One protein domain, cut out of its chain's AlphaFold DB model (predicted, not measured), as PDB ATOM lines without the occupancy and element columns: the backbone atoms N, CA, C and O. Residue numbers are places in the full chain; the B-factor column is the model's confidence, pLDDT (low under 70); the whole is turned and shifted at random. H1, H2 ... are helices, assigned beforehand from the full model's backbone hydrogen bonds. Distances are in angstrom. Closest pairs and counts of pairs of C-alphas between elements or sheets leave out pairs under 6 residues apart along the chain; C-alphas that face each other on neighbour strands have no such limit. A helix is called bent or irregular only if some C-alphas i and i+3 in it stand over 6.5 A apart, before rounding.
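This is residues 163 to 263 of the 264 residues of an uncharacterized protein of Mycetocola tolaasinivorans (UniProt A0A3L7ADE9). One kinked helix, H1, runs through the middle, with H4 and H5 crossing it on opposite sides and the longest helix, H3, crossing its first residues. The short H2 packs on the first residues of H3, and the loop of residues 217 to 228 lies at the far end from H5. The printed part has 101 residues with five named helices, H1 to H5 in order, and no named strand: all helix, with mostly crossed packing. It is compact, with a radius of gyration of the C-alphas of 13.3 A, yet elongated, spanning 43 by 28 by 22 A.

H1, residues 163 to 178, begins with C-alpha 163 at (24.947, 23.960, 50.324) and is 23.5 A long. It is irregular, C-alphas 171 and 174 being 7.1 A apart, with a kink of 38 degrees near residue 172. H2 is residues 187 to 193, 9.7 A. H3 is residues 198 to 216, 26.8 A. H4 is residues 229 to 241, 18.8 A. H5, residues 250 to 260, 15.3 A, ends with C-alpha 260 at (22.205, 23.464, 62.135).

H1 and H3 are the hubs, touching three helices each. With residues 163 to 167 alone H1 touches H3, about perpendicular at 89 degrees; the closest C-alphas, of Gln 164 and Ala 208, are 6.0 A apart. H1 touches H4 at 82 degrees, about perpendicular, closest at the C-alphas of Ser 172 and Ala 236, 4.8 A. With residues 166 to 173 alone it touches H5 at a steep tilt of 56 degrees, opposite ways, closest at the C-alphas of Ile 166 and Leu 253, 5.9 A. H3, with residues 198 to 201 alone, touches H2; the closest C-alphas, of Ala 191 and Phe 201, are 5.8 A apart. H3 and H5 are apart. Every O i to N i+4 pair is within hydrogen-bond range in H2, H3 and H5, against 10 of 12 in H1 and 8 of 9 in H4.

The C-alphas of Pro 221 and Gly 263, the two farthest apart, are 43.4 A apart. The printed part has no cut, and the link from H3 to H4 is long. The mean pLDDT of the printed part is 77.2; residues 179 to 181, 212 to 230, 241 to 243 and 262 to 263 are under 70.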
ATOM      1  N   ALA A 163      25.752  22.753  50.147       86.62
ATOM      2  CA  ALA A 163      24.947  23.960  50.324       86.62
ATOM      3  C   ALA A 163      23.999  24.241  49.139       86.62
ATOM      4  O   ALA A 163      22.896  24.735  49.336       86.62
ATOM      5  N   GLN A 164      24.384  23.955  47.896       89.38
ATOM      6  CA  GLN A 164      23.474  24.126  46.756       89.38
ATOM      7  C   GLN A 164      22.353  23.089  46.776       89.38
ATOM      8  O   GLN A 164      21.211  23.424  46.471       89.38
ATOM      9  N   ARG A 165      22.670  21.857  47.170       88.31
ATOM     10  CA  ARG A 165      21.694  20.783  47.297       88.31
ATOM     11  C   ARG A 165      20.671  21.070  48.389       88.31
ATOM     12  O   ARG A 165      19.480  21.070  48.100       88.31
ATOM     13  N   ILE A 166      21.121  21.428  49.590       93.50
ATOM     14  CA  ILE A 166      20.244  21.823  50.698       93.50
ATOM     15  C   ILE A 166      19.347  23.005  50.307       93.50
ATOM     16  O   ILE A 166      18.153  23.009  50.606       93.50
ATOM     17  N   LEU A 167      19.891  23.987  49.578       93.44
ATOM     18  CA  LEU A 167      19.096  25.094  49.044       93.44
ATOM     19  C   LEU A 167      17.995  24.604  48.092       93.44
ATOM     20  O   LEU A 167      16.853  25.044  48.206       93.44
ATOM     21  N   ILE A 168      18.343  23.741  47.137       89.56
ATOM     22  CA  ILE A 168      17.403  23.215  46.141       89.56
ATOM     23  C   ILE A 168      16.301  22.401  46.823       89.56
ATOM     24  O   ILE A 168      15.128  22.637  46.544       89.56
ATOM     25  N   LEU A 169      16.645  21.532  47.777       92.50
ATOM     26  CA  LEU A 169      15.663  20.778  48.560       92.50
ATOM     27  C   LEU A 169      14.709  21.709  49.318       92.50
ATOM     28  O   LEU A 169      13.498  21.511  49.275       92.50
ATOM     29  N   ALA A 170      15.227  22.773  49.942       94.12
ATOM     30  CA  ALA A 170      14.401  23.753  50.647       94.12
ATOM     31  C   ALA A 170      13.456  24.532  49.713       94.12
ATOM     32  O   ALA A 170      12.347  24.881  50.111       94.12
ATOM     33  N   LEU A 171      13.873  24.804  48.472       91.69
ATOM     34  CA  LEU A 171      13.021  25.436  47.460       91.69
ATOM     35  C   LEU A 171      11.931  24.485  46.941       91.69
ATOM     36  O   LEU A 171      10.808  24.920  46.694       91.69
ATOM     37  N   SER A 172      12.255  23.199  46.788       91.75
ATOM     38  CA  SER A 172      11.342  22.165  46.288       91.75
ATOM     39  C   SER A 172      10.381  21.628  47.354       91.75
ATOM     40  O   SER A 172       9.355  21.051  47.002       91.75
ATOM     41  N   GLU A 173      10.671  21.834  48.641       93.38
ATOM     42  CA  GLU A 173       9.917  21.285  49.777       93.38
ATOM     43  C   GLU A 173       8.405  21.544  49.680       93.38
ATOM     44  O   GLU A 173       7.611  20.612  49.812       93.38
ATOM     45  N   SER A 174       7.991  22.788  49.412       87.31
ATOM     46  CA  SER A 174       6.566  23.136  49.333       87.31
ATOM     47  C   SER A 174       5.870  22.445  48.163       87.31
ATOM     48  O   SER A 174       4.742  21.988  48.315       87.31
ATOM     49  N   LEU A 175       6.544  22.334  47.016       83.75
ATOM     50  CA  LEU A 175       6.002  21.697  45.814       83.75
ATOM     51  C   LEU A 175       5.908  20.174  45.968       83.75
ATOM     52  O   LEU A 175       4.950  19.566  45.498       83.75
ATOM     53  N   LEU A 176       6.872  19.564  46.658       83.31
ATOM     54  CA  LEU A 176       6.880  18.131  46.950       83.31
ATOM     55  C   LEU A 176       5.812  17.755  47.987       83.31
ATOM     56  O   LEU A 176       5.111  16.766  47.803       83.31
ATOM     57  N   ARG A 177       5.654  18.551  49.054       86.62
ATOM     58  CA  ARG A 177       4.699  18.264  50.142       86.62
ATOM     59  C   ARG A 177       3.269  18.724  49.836       86.62
ATOM     60  O   ARG A 177       2.320  18.083  50.269       86.62
ATOM     61  N   GLY A 178       3.102  19.838  49.123       74.44
ATOM     62  CA  GLY A 178       1.802  20.465  48.847       74.44
ATOM     63  C   GLY A 178       1.320  20.348  47.397       74.44
ATOM     64  O   GLY A 178       0.269  20.895  47.058       74.44
ATOM     65  N   GLY A 179       2.076  19.663  46.534       68.56
ATOM     66  CA  GLY A 179       1.793  19.529  45.105       68.56
ATOM     67  C   GLY A 179       2.216  20.746  44.270       68.56
ATOM     68  O   GLY A 179       2.583  21.801  44.781       68.56
ATOM     69  N   SER A 180       2.117  20.618  42.941       63.38
ATOM     70  CA  SER A 180       2.650  21.581  41.953       63.38
ATOM     71  C   SER A 180       2.117  23.022  42.062       63.38
ATOM     72  O   SER A 180       2.678  23.918  41.439       63.38
ATOM     73  N   ARG A 181       1.032  23.260  42.814       67.25
ATOM     74  CA  ARG A 181       0.421  24.587  43.026       67.25
ATOM     75  C   ARG A 181       0.702  25.184  44.408       67.25
ATOM     76  O   ARG A 181       0.173  26.249  44.721       67.25
ATOM     77  N   ALA A 182       1.486  24.507  45.243       76.06
ATOM     78  CA  ALA A 182       1.801  24.995  46.575       76.06
ATOM     79  C   ALA A 182       2.623  26.295  46.500       76.06
ATOM     80  O   ALA A 182       3.621  26.347  45.776       76.06
ATOM     81  N   PRO A 183       2.243  27.341  47.256       80.75
ATOM     82  CA  PRO A 183       2.983  28.592  47.254       80.75
ATOM     83  C   PRO A 183       4.374  28.383  47.857       80.75
ATOM     84  O   PRO A 183       4.521  27.849  48.958       80.75
ATOM     85  N   MET A 184       5.407  28.830  47.143       84.06
ATOM     86  CA  MET A 184       6.785  28.733  47.616       84.06
ATOM     87  C   MET A 184       7.071  29.775  48.699       84.06
ATOM     88  O   MET A 184       6.893  30.979  48.488       84.06
ATOM     89  N   ALA A 185       7.597  29.321  49.839       87.94
ATOM     90  CA  ALA A 185       7.941  30.188  50.964       87.94
ATOM     91  C   ALA A 185       8.925  31.308  50.553       87.94
ATOM     92  O   ALA A 185       9.788  31.090  49.700       87.94
ATOM     93  N   PRO A 186       8.836  32.520  51.132       89.31
ATOM     94  CA  PRO A 186       9.734  33.624  50.802       89.31
ATOM     95  C   PRO A 186      11.192  33.316  51.180       89.31
ATOM     96  O   PRO A 186      11.465  32.624  52.159       89.31
ATOM     97  N   ASN A 187      12.151  33.884  50.439       89.00
ATOM     98  CA  ASN A 187      13.588  33.622  50.632       89.00
ATOM     99  C   ASN A 187      14.073  33.905  52.059       89.00
ATOM    100  O   ASN A 187      14.957  33.221  52.554       89.00
ATOM    101  N   THR A 188      13.508  34.909  52.730       90.06
ATOM    102  CA  THR A 188      13.844  35.228  54.124       90.06
ATOM    103  C   THR A 188      13.418  34.119  55.079       90.06
ATOM    104  O   THR A 188      14.143  33.820  56.022       90.06
ATOM    105  N   GLN A 189      12.272  33.487  54.827       91.56
ATOM    106  CA  GLN A 189      11.790  32.355  55.610       91.56
ATOM    107  C   GLN A 189      12.619  31.100  55.331       91.56
ATOM    108  O   GLN A 189      13.026  30.435  56.277       91.56
ATOM    109  N   LEU A 190      12.930  30.824  54.063       92.75
ATOM    110  CA  LEU A 190      13.800  29.705  53.686       92.75
ATOM    111  C   LEU A 190      15.225  29.872  54.227       92.75
ATOM    112  O   LEU A 190      15.817  28.924  54.724       92.75
ATOM    113  N   ALA A 191      15.782  31.083  54.193       93.25
ATOM    114  CA  ALA A 191      17.097  31.351  54.766       93.25
ATOM    115  C   ALA A 191      17.111  31.083  56.277       93.25
ATOM    116  O   ALA A 191      18.014  30.410  56.766       93.25
ATOM    117  N   ARG A 192      16.082  31.542  57.007       92.69
ATOM    118  CA  ARG A 192      15.935  31.263  58.444       92.69
ATOM    119  C   ARG A 192      15.783  29.773  58.728       92.69
ATOM    120  O   ARG A 192      16.433  29.286  59.642       92.69
ATOM    121  N   SER A 193      14.982  29.051  57.941       92.00
ATOM    122  CA  SER A 193      14.802  27.606  58.139       92.00
ATOM    123  C   SER A 193      16.061  26.795  57.845       92.00
ATOM    124  O   SER A 193      16.113  25.635  58.224       92.00
ATOM    125  N   LEU A 194      17.067  27.384  57.196       93.31
ATOM    126  CA  LEU A 194      18.382  26.785  56.966       93.31
ATOM    127  C   LEU A 194      19.464  27.305  57.929       93.31
ATOM    128  O   LEU A 194      20.621  26.913  57.800       93.31
ATOM    129  N   GLY A 195      19.142  28.231  58.840       92.19
ATOM    130  CA  GLY A 195      20.143  28.901  59.681       92.19
ATOM    131  C   GLY A 195      21.101  29.802  58.886       92.19
ATOM    132  O   GLY A 195      22.239  30.041  59.286       92.19
ATOM    133  N   TRP A 196      20.697  30.275  57.704       95.12
ATOM    134  CA  TRP A 196      21.538  31.082  56.820       95.12
ATOM    135  C   TRP A 196      21.184  32.563  56.878       95.12
ATOM    136  O   TRP A 196      20.026  32.962  57.003       95.12
ATOM    137  N   THR A 197      22.192  33.412  56.668       93.81
ATOM    138  CA  THR A 197      21.945  34.834  56.413       93.81
ATOM    139  C   THR A 197      21.272  35.025  55.044       93.81
ATOM    140  O   THR A 197      21.565  34.270  54.107       93.81
ATOM    141  N   PRO A 198      20.430  36.065  54.861       91.31
ATOM    142  CA  PRO A 198      19.819  36.363  53.561       91.31
ATOM    143  C   PRO A 198      20.847  36.513  52.428       91.31
ATOM    144  O   PRO A 198      20.621  36.041  51.316       91.31
ATOM    145  N   ASN A 199      22.016  37.093  52.725       91.31
ATOM    146  CA  ASN A 199      23.112  37.236  51.762       91.31
ATOM    147  C   ASN A 199      23.744  35.893  51.378       91.31
ATOM    148  O   ASN A 199      24.038  35.676  50.201       91.31
ATOM    149  N   ARG A 200      23.938  34.971  52.336       92.69
ATOM    150  CA  ARG A 200      24.416  33.612  52.034       92.69
ATOM    151  C   ARG A 200      23.419  32.899  51.126       92.69
ATOM    152  O   ARG A 200      23.835  32.360  50.106       92.69
ATOM    153  N   PHE A 201      22.130  32.959  51.453       92.44
ATOM    154  CA  PHE A 201      21.065  32.355  50.652       92.44
ATOM    155  C   PHE A 201      21.047  32.895  49.218       92.44
ATOM    156  O   PHE A 201      21.117  32.118  48.268       92.44
ATOM    157  N   ALA A 202      21.023  34.222  49.053       89.00
ATOM    158  CA  ALA A 202      21.005  34.855  47.737       89.00
ATOM    159  C   ALA A 202      22.231  34.464  46.897       89.00
ATOM    160  O   ALA A 202      22.087  34.093  45.734       89.00
ATOM    161  N   ARG A 203      23.430  34.461  47.496       90.06
ATOM    162  CA  ARG A 203      24.665  34.056  46.807       90.06
ATOM    163  C   ARG A 203      24.642  32.585  46.393       90.06
ATOM    164  O   ARG A 203      25.049  32.267  45.274       90.06
ATOM    165  N   THR A 204      24.171  31.690  47.265       89.06
ATOM    166  CA  THR A 204      24.040  30.261  46.940       89.06
ATOM    167  C   THR A 204      23.024  30.048  45.818       89.06
ATOM    168  O   THR A 204      23.317  29.300  44.890       89.06
ATOM    169  N   LEU A 205      21.895  30.767  45.839       88.50
ATOM    170  CA  LEU A 205      20.875  30.718  44.788       88.50
ATOM    171  C   LEU A 205      21.423  31.174  43.440       88.50
ATOM    172  O   LEU A 205      21.299  30.452  42.456       88.50
ATOM    173  N   THR A 206      22.098  32.324  43.390       84.69
ATOM    174  CA  THR A 206      22.756  32.787  42.161       84.69
ATOM    175  C   THR A 206      23.759  31.758  41.647       84.69
ATOM    176  O   THR A 206      23.750  31.435  40.463       84.69
ATOM    177  N   SER A 207      24.581  31.198  42.538       83.25
ATOM    178  CA  SER A 207      25.595  30.205  42.168       83.25
ATOM    179  C   SER A 207      24.978  28.909  41.629       83.25
ATOM    180  O   SER A 207      25.521  28.324  40.693       83.25
ATOM    181  N   ALA A 208      23.853  28.466  42.201       83.12
ATOM    182  CA  ALA A 208      23.102  27.306  41.731       83.12
ATOM    183  C   ALA A 208      22.495  27.565  40.342       83.12
ATOM    184  O   ALA A 208      22.721  26.773  39.428       83.12
ATOM    185  N   CYS A 209      21.829  28.709  40.142       79.44
ATOM    186  CA  CYS A 209      21.265  29.087  38.842       79.44
ATOM    187  C   CYS A 209      22.342  29.170  37.754       79.44
ATOM    188  O   CYS A 209      22.190  28.558  36.707       79.44
ATOM    189  N   THR A 210      23.479  29.826  38.020       75.94
ATOM    190  CA  THR A 210      24.590  29.906  37.053       75.94
ATOM    191  C   THR A 210      25.133  28.528  36.670       75.94
ATOM    192  O   THR A 210      25.589  28.337  35.543       75.94
ATOM    193  N   ARG A 211      25.114  27.554  37.587       72.44
ATOM    194  CA  ARG A 211      25.564  26.188  37.293       72.44
ATOM    195  C   ARG A 211      24.567  25.453  36.393       72.44
ATOM    196  O   ARG A 211      24.996  24.803  35.445       72.44
ATOM    197  N   VAL A 212      23.269  25.626  36.635       66.50
ATOM    198  CA  VAL A 212      22.201  25.108  35.766       66.50
ATOM    199  C   VAL A 212      22.232  25.769  34.383       66.50
ATOM    200  O   VAL A 212      22.180  25.067  33.377       66.50
ATOM    201  N   ASP A 213      22.426  27.088  34.307       64.62
ATOM    202  CA  ASP A 213      22.529  27.827  33.039       64.62
ATOM    203  C   ASP A 213      23.677  27.308  32.155       64.62
ATOM    204  O   ASP A 213      23.528  27.169  30.941       64.62
ATOM    205  N   ARG A 214      24.828  26.972  32.755       62.78
ATOM    206  CA  ARG A 214      25.989  26.416  32.032       62.78
ATOM    207  C   ARG A 214      25.721  25.035  31.434       62.78
ATOM    208  O   ARG A 214      26.244  24.726  30.365       62.78
ATOM    209  N   LEU A 215      24.912  24.219  32.105       55.81
ATOM    210  CA  LEU A 215      24.463  22.934  31.566       55.81
ATOM    211  C   LEU A 215      23.440  23.142  30.452       55.81
ATOM    212  O   LEU A 215      23.515  22.473  29.424       55.81
ATOM    213  N   GLY A 216      22.548  24.127  30.610       48.28
ATOM    214  CA  GLY A 216      21.594  24.510  29.576       48.28
ATOM    215  C   GLY A 216      22.272  24.961  28.279       48.28
ATOM    216  O   GLY A 216      21.915  24.492  27.204       48.28
ATOM    217  N   ALA A 217      23.338  25.758  28.378       39.31
ATOM    218  CA  ALA A 217      24.144  26.188  27.231       39.31
ATOM    219  C   ALA A 217      24.850  25.039  26.473       39.31
ATOM    220  O   ALA A 217      25.336  25.259  25.366       39.31
ATOM    221  N   SER A 218      24.902  23.828  27.045       39.62
ATOM    222  CA  SER A 218      25.542  22.645  26.450       39.62
ATOM    223  C   SER A 218      24.555  21.661  25.799       39.62
ATOM    224  O   SER A 218      24.990  20.614  25.325       39.62
ATOM    225  N   GLY A 219      23.249  21.971  25.739       37.75
ATOM    226  CA  GLY A 219      22.281  21.112  25.035       37.75
ATOM    227  C   GLY A 219      20.804  21.190  25.443       37.75
ATOM    228  O   GLY A 219      20.029  20.363  24.970       37.75
ATOM    229  N   LEU A 220      20.373  22.144  26.277       37.59
ATOM    230  CA  LEU A 220      18.948  22.393  26.557       37.59
ATOM    231  C   LEU A 220      18.536  23.761  25.987       37.59
ATOM    232  O   LEU A 220      19.383  24.646  25.876       37.59
ATOM    233  N   PRO A 221      17.258  23.980  25.623       36.00
ATOM    234  CA  PRO A 221      16.805  25.256  25.074       36.00
ATOM    235  C   PRO A 221      17.150  26.419  26.016       36.00
ATOM    236  O   PRO A 221      16.571  26.577  27.093       36.00
ATOM    237  N   SER A 222      18.121  27.236  25.611       37.94
ATOM    238  CA  SER A 222      18.526  28.449  26.310       37.94
ATOM    239  C   SER A 222      17.366  29.445  26.290       37.94
ATOM    240  O   SER A 222      17.087  30.045  25.252       37.94
ATOM    241  N   GLY A 223      16.663  29.618  27.412       46.94
ATOM    242  CA  GLY A 223      15.593  30.619  27.476       46.94
ATOM    243  C   GLY A 223      14.729  30.669  28.735       46.94
ATOM    244  O   GLY A 223      13.993  31.634  28.902       46.94
ATOM    245  N   LEU A 224      14.800  29.689  29.643       45.41
ATOM    246  CA  LEU A 224      13.851  29.620  30.767       45.41
ATOM    247  C   LEU A 224      14.167  30.537  31.964       45.41
ATOM    248  O   LEU A 224      13.262  30.849  32.729       45.41
ATOM    249  N   ILE A 225      15.410  30.997  32.156       46.78
ATOM    250  CA  ILE A 225      15.821  31.660  33.412       46.78
ATOM    251  C   ILE A 225      15.923  33.189  33.249       46.78
ATOM    252  O   ILE A 225      16.977  33.819  33.411       46.78
ATOM    253  N   THR A 226      14.785  33.821  32.967       39.84
ATOM    254  CA  THR A 226      14.658  35.285  32.969       39.84
ATOM    255  C   THR A 226      14.318  35.764  34.398       39.84
ATOM    256  O   THR A 226      13.501  35.177  35.080       39.84
ATOM    257  N   HIS A 227      15.095  36.731  34.909       44.28
ATOM    258  CA  HIS A 227      15.011  37.496  36.179       44.28
ATOM    259  C   HIS A 227      14.396  36.896  37.482       44.28
ATOM    260  O   HIS A 227      13.207  36.643  37.614       44.28
ATOM    261  N   GLY A 228      15.197  36.887  38.562       56.06
ATOM    262  CA  GLY A 228      14.710  36.932  39.956       56.06
ATOM    263  C   GLY A 228      13.808  35.781  40.437       56.06
ATOM    264  O   GLY A 228      14.248  34.636  40.498       56.06
ATOM    265  N   TYR A 229      12.588  36.118  40.874       54.12
ATOM    266  CA  TYR A 229      11.605  35.221  41.511       54.12
ATOM    267  C   TYR A 229      11.223  34.022  40.629       54.12
ATOM    268  O   TYR A 229      11.069  32.912  41.132       54.12
ATOM    269  N   GLU A 230      11.188  34.208  39.313       59.75
ATOM    270  CA  GLU A 230      10.923  33.134  38.352       59.75
ATOM    271  C   GLU A 230      12.056  32.088  38.358       59.75
ATOM    272  O   GLU A 230      11.817  30.892  38.203       59.75
ATOM    273  N   ARG A 231      13.301  32.493  38.661       71.75
ATOM    274  CA  ARG A 231      14.472  31.596  38.641       71.75
ATOM    275  C   ARG A 231      14.429  30.515  39.714       71.75
ATOM    276  O   ARG A 231      14.879  29.404  39.464       71.75
ATOM    277  N   ARG A 232      13.933  30.834  40.915       82.81
ATOM    278  CA  ARG A 232      13.871  29.862  42.021       82.81
ATOM    279  C   ARG A 232      12.766  28.829  41.804       82.81
ATOM    280  O   ARG A 232      12.956  27.669  42.149       82.81
ATOM    281  N   GLU A 233      11.655  29.246  41.199       78.81
ATOM    282  CA  GLU A 233      10.544  28.363  40.842       78.81
ATOM    283  C   GLU A 233      10.955  27.420  39.716       78.81
ATOM    284  O   GLU A 233      10.803  26.209  39.848       78.81
ATOM    285  N   VAL A 234      11.599  27.955  38.674       74.38
ATOM    286  CA  VAL A 234      12.177  27.149  37.593       74.38
ATOM    287  C   VAL A 234      13.231  26.178  38.127       74.38
ATOM    288  O   VAL A 234      13.216  25.010  37.752       74.38
ATOM    289  N   LEU A 235      14.117  26.618  39.027       80.56
ATOM    290  CA  LEU A 235      15.136  25.752  39.630       80.56
ATOM    291  C   LEU A 235      14.510  24.614  40.452       80.56
ATOM    292  O   LEU A 235      14.921  23.465  40.304       80.56
ATOM    293  N   ALA A 236      13.511  24.919  41.284       84.06
ATOM    294  CA  ALA A 236      12.807  23.923  42.088       84.06
ATOM    295  C   ALA A 236      12.058  22.913  41.210       84.06
ATOM    296  O   ALA A 236      12.144  21.706  41.439       84.06
ATOM    297  N   GLN A 237      11.364  23.397  40.178       76.44
ATOM    298  CA  GLN A 237      10.618  22.558  39.249       76.44
ATOM    299  C   GLN A 237      11.550  21.669  38.423       76.44
ATOM    300  O   GLN A 237      11.279  20.481  38.270       76.44
ATOM    301  N   LEU A 238      12.668  22.216  37.936       71.94
ATOM    302  CA  LEU A 238      13.687  21.453  37.221       71.94
ATOM    303  C   LEU A 238      14.275  20.359  38.114       71.94
ATOM    304  O   LEU A 238      14.398  19.219  37.673       71.94
ATOM    305  N   ALA A 239      14.606  20.683  39.365       75.75
ATOM    306  CA  ALA A 239      15.154  19.721  40.314       75.75
ATOM    307  C   ALA A 239      14.183  18.567  40.606       75.75
ATOM    308  O   ALA A 239      14.617  17.421  40.697       75.75
ATOM    309  N   ILE A 240      12.880  18.847  40.693       73.69
ATOM    310  CA  ILE A 240      11.847  17.813  40.848       73.69
ATOM    311  C   ILE A 240      11.742  16.968  39.573       73.69
ATOM    312  O   ILE A 240      11.812  15.743  39.634       73.69
ATOM    313  N   SER A 241      11.630  17.609  38.406       62.69
ATOM    314  CA  SER A 241      11.467  16.909  37.123       62.69
ATOM    315  C   SER A 241      12.660  16.013  36.766       62.69
ATOM    316  O   SER A 241      12.478  14.985  36.118       62.69
ATOM    317  N   THR A 242      13.867  16.392  37.196       61.38
ATOM    318  CA  THR A 242      15.123  15.658  36.956       61.38
ATOM    319  C   THR A 242      15.489  14.670  38.068       61.38
ATOM    320  O   THR A 242      16.528  14.021  37.983       61.38
ATOM    321  N   GLY A 243      14.662  14.544  39.112       65.31
ATOM    322  CA  GLY A 243      14.891  13.613  40.222       65.31
ATOM    323  C   GLY A 243      15.974  14.038  41.221       65.31
ATOM    324  O   GLY A 243      16.297  13.273  42.121       65.31
ATOM    325  N   ILE A 244      16.519  15.255  41.107       75.44
ATOM    326  CA  ILE A 244      17.462  15.828  42.086       75.44
ATOM    327  C   ILE A 244      16.764  16.051  43.433       75.44
ATOM    328  O   ILE A 244      17.362  15.849  44.489       75.44
ATOM    329  N   ALA A 245      15.501  16.483  43.390       79.81
ATOM    330  CA  ALA A 245      14.659  16.694  44.557       79.81
ATOM    331  C   ALA A 245      13.471  15.724  44.524       79.81
ATOM    332  O   ALA A 245      12.579  15.845  43.686       79.81
ATOM    333  N   THR A 246      13.451  14.781  45.460       79.00
ATOM    334  CA  THR A 246      12.363  13.818  45.673       79.00
ATOM    335  C   THR A 246      11.826  13.940  47.098       79.00
ATOM    336  O   THR A 246      12.444  14.590  47.942       79.00
ATOM    337  N   LEU A 247      10.676  13.316  47.383       80.31
ATOM    338  CA  LEU A 247      10.149  13.246  48.752       80.31
ATOM    339  C   LEU A 247      11.150  12.587  49.710       80.31
ATOM    340  O   LEU A 247      11.373  13.121  50.792       80.31
ATOM    341  N   ASP A 248      11.805  11.503  49.289       77.81
ATOM    342  CA  ASP A 248      12.813  10.807  50.102       77.81
ATOM    343  C   ASP A 248      14.044  11.683  50.366       77.81
ATOM    344  O   ASP A 248      14.575  11.702  51.476       77.81
ATOM    345  N   ALA A 249      14.466  12.479  49.378       82.44
ATOM    346  CA  ALA A 249      15.584  13.404  49.534       82.44
ATOM    347  C   ALA A 249      15.301  14.529  50.548       82.44
ATOM    348  O   ALA A 249      16.241  15.150  51.038       82.44
ATOM    349  N   LEU A 250      14.037  14.794  50.913       89.31
ATOM    350  CA  LEU A 250      13.727  15.760  51.975       89.31
ATOM    351  C   LEU A 250      14.218  15.306  53.354       89.31
ATOM    352  O   LEU A 250      14.420  16.164  54.210       89.31
ATOM    353  N   ALA A 251      14.479  14.011  53.562       88.19
ATOM    354  CA  ALA A 251      15.077  13.528  54.806       88.19
ATOM    355  C   ALA A 251      16.457  14.165  55.066       88.19
ATOM    356  O   ALA A 251      16.771  14.511  56.200       88.19
ATOM    357  N   GLU A 252      17.240  14.408  54.008       89.00
ATOM    358  CA  GLU A 252      18.537  15.099  54.075       89.00
ATOM    359  C   GLU A 252      18.381  16.562  54.518       89.00
ATOM    360  O   GLU A 252      19.159  17.075  55.323       89.00
ATOM    361  N   LEU A 253      17.344  17.245  54.022       93.06
ATOM    362  CA  LEU A 253      17.018  18.606  54.447       93.06
ATOM    363  C   LEU A 253      16.596  18.640  55.921       93.06
ATOM    364  O   LEU A 253      17.001  19.543  56.654       93.06
ATOM    365  N   ASP A 254      15.779  17.678  56.348       91.69
ATOM    366  CA  ASP A 254      15.311  17.583  57.728       91.69
ATOM    367  C   ASP A 254      16.484  17.291  58.689       91.69
ATOM    368  O   ASP A 254      16.610  17.955  59.721       91.69
ATOM    369  N   GLU A 255      17.408  16.398  58.316       91.75
ATOM    370  CA  GLU A 255      18.650  16.133  59.058       91.75
ATOM    371  C   GLU A 255      19.546  17.378  59.138       91.75
ATOM    372  O   GLU A 255      19.991  17.766  60.224       91.75
ATOM    373  N   TYR A 256      19.746  18.078  58.016       92.81
ATOM    374  CA  TYR A 256      20.518  19.320  57.984       92.81
ATOM    375  C   TYR A 256      19.962  20.362  58.963       92.81
ATOM    376  O   TYR A 256      20.724  20.979  59.716       92.81
ATOM    377  N   ARG A 257      18.635  20.549  58.970       93.06
ATOM    378  CA  ARG A 257      17.938  21.474  59.875       93.06
ATOM    379  C   ARG A 257      18.085  21.063  61.337       93.06
ATOM    380  O   ARG A 257      18.323  21.930  62.177       93.06
ATOM    381  N   ALA A 258      17.985  19.770  61.638       90.12
ATOM    382  CA  ALA A 258      18.166  19.260  62.992       90.12
ATOM    383  C   ALA A 258      19.560  19.594  63.545       90.12
ATOM    384  O   ALA A 258      19.677  20.032  64.686       90.12
ATOM    385  N   ILE A 259      20.600  19.470  62.715       89.31
ATOM    386  CA  ILE A 259      21.988  19.751  63.109       89.31
ATOM    387  C   ILE A 259      22.258  21.259  63.234       89.31
ATOM    388  O   ILE A 259      22.933  21.689  64.165       89.31
ATOM    389  N   HIS A 260      21.763  22.070  62.294       83.56
ATOM    390  CA  HIS A 260      22.205  23.464  62.135       83.56
ATOM    391  C   HIS A 260      21.240  24.523  62.682       83.56
ATOM    392  O   HIS A 260      21.612  25.694  62.740       83.56
ATOM    393  N   VAL A 261      20.003  24.152  63.024       80.19
ATOM    394  CA  VAL A 261      18.957  25.104  63.445       80.19
ATOM    395  C   VAL A 261      18.346  24.739  64.796       80.19
ATOM    396  O   VAL A 261      17.963  25.636  65.536       80.19
ATOM    397  N   ILE A 262      18.258  23.449  65.135       62.28
ATOM    398  CA  ILE A 262      17.630  22.968  66.385       62.28
ATOM    399  C   ILE A 262      18.680  22.769  67.509       62.28
ATOM    400  O   ILE A 262      18.346  22.364  68.618       62.28
ATOM    401  N   GLY A 263      19.956  23.073  67.239       54.06
ATOM    402  CA  GLY A 263      21.084  22.916  68.168       54.06
ATOM    403  C   GLY A 263      21.471  24.144  69.012       54.06
ATOM    404  O   GLY A 263      22.514  24.087  69.661       54.06
TER     405      GLY A 263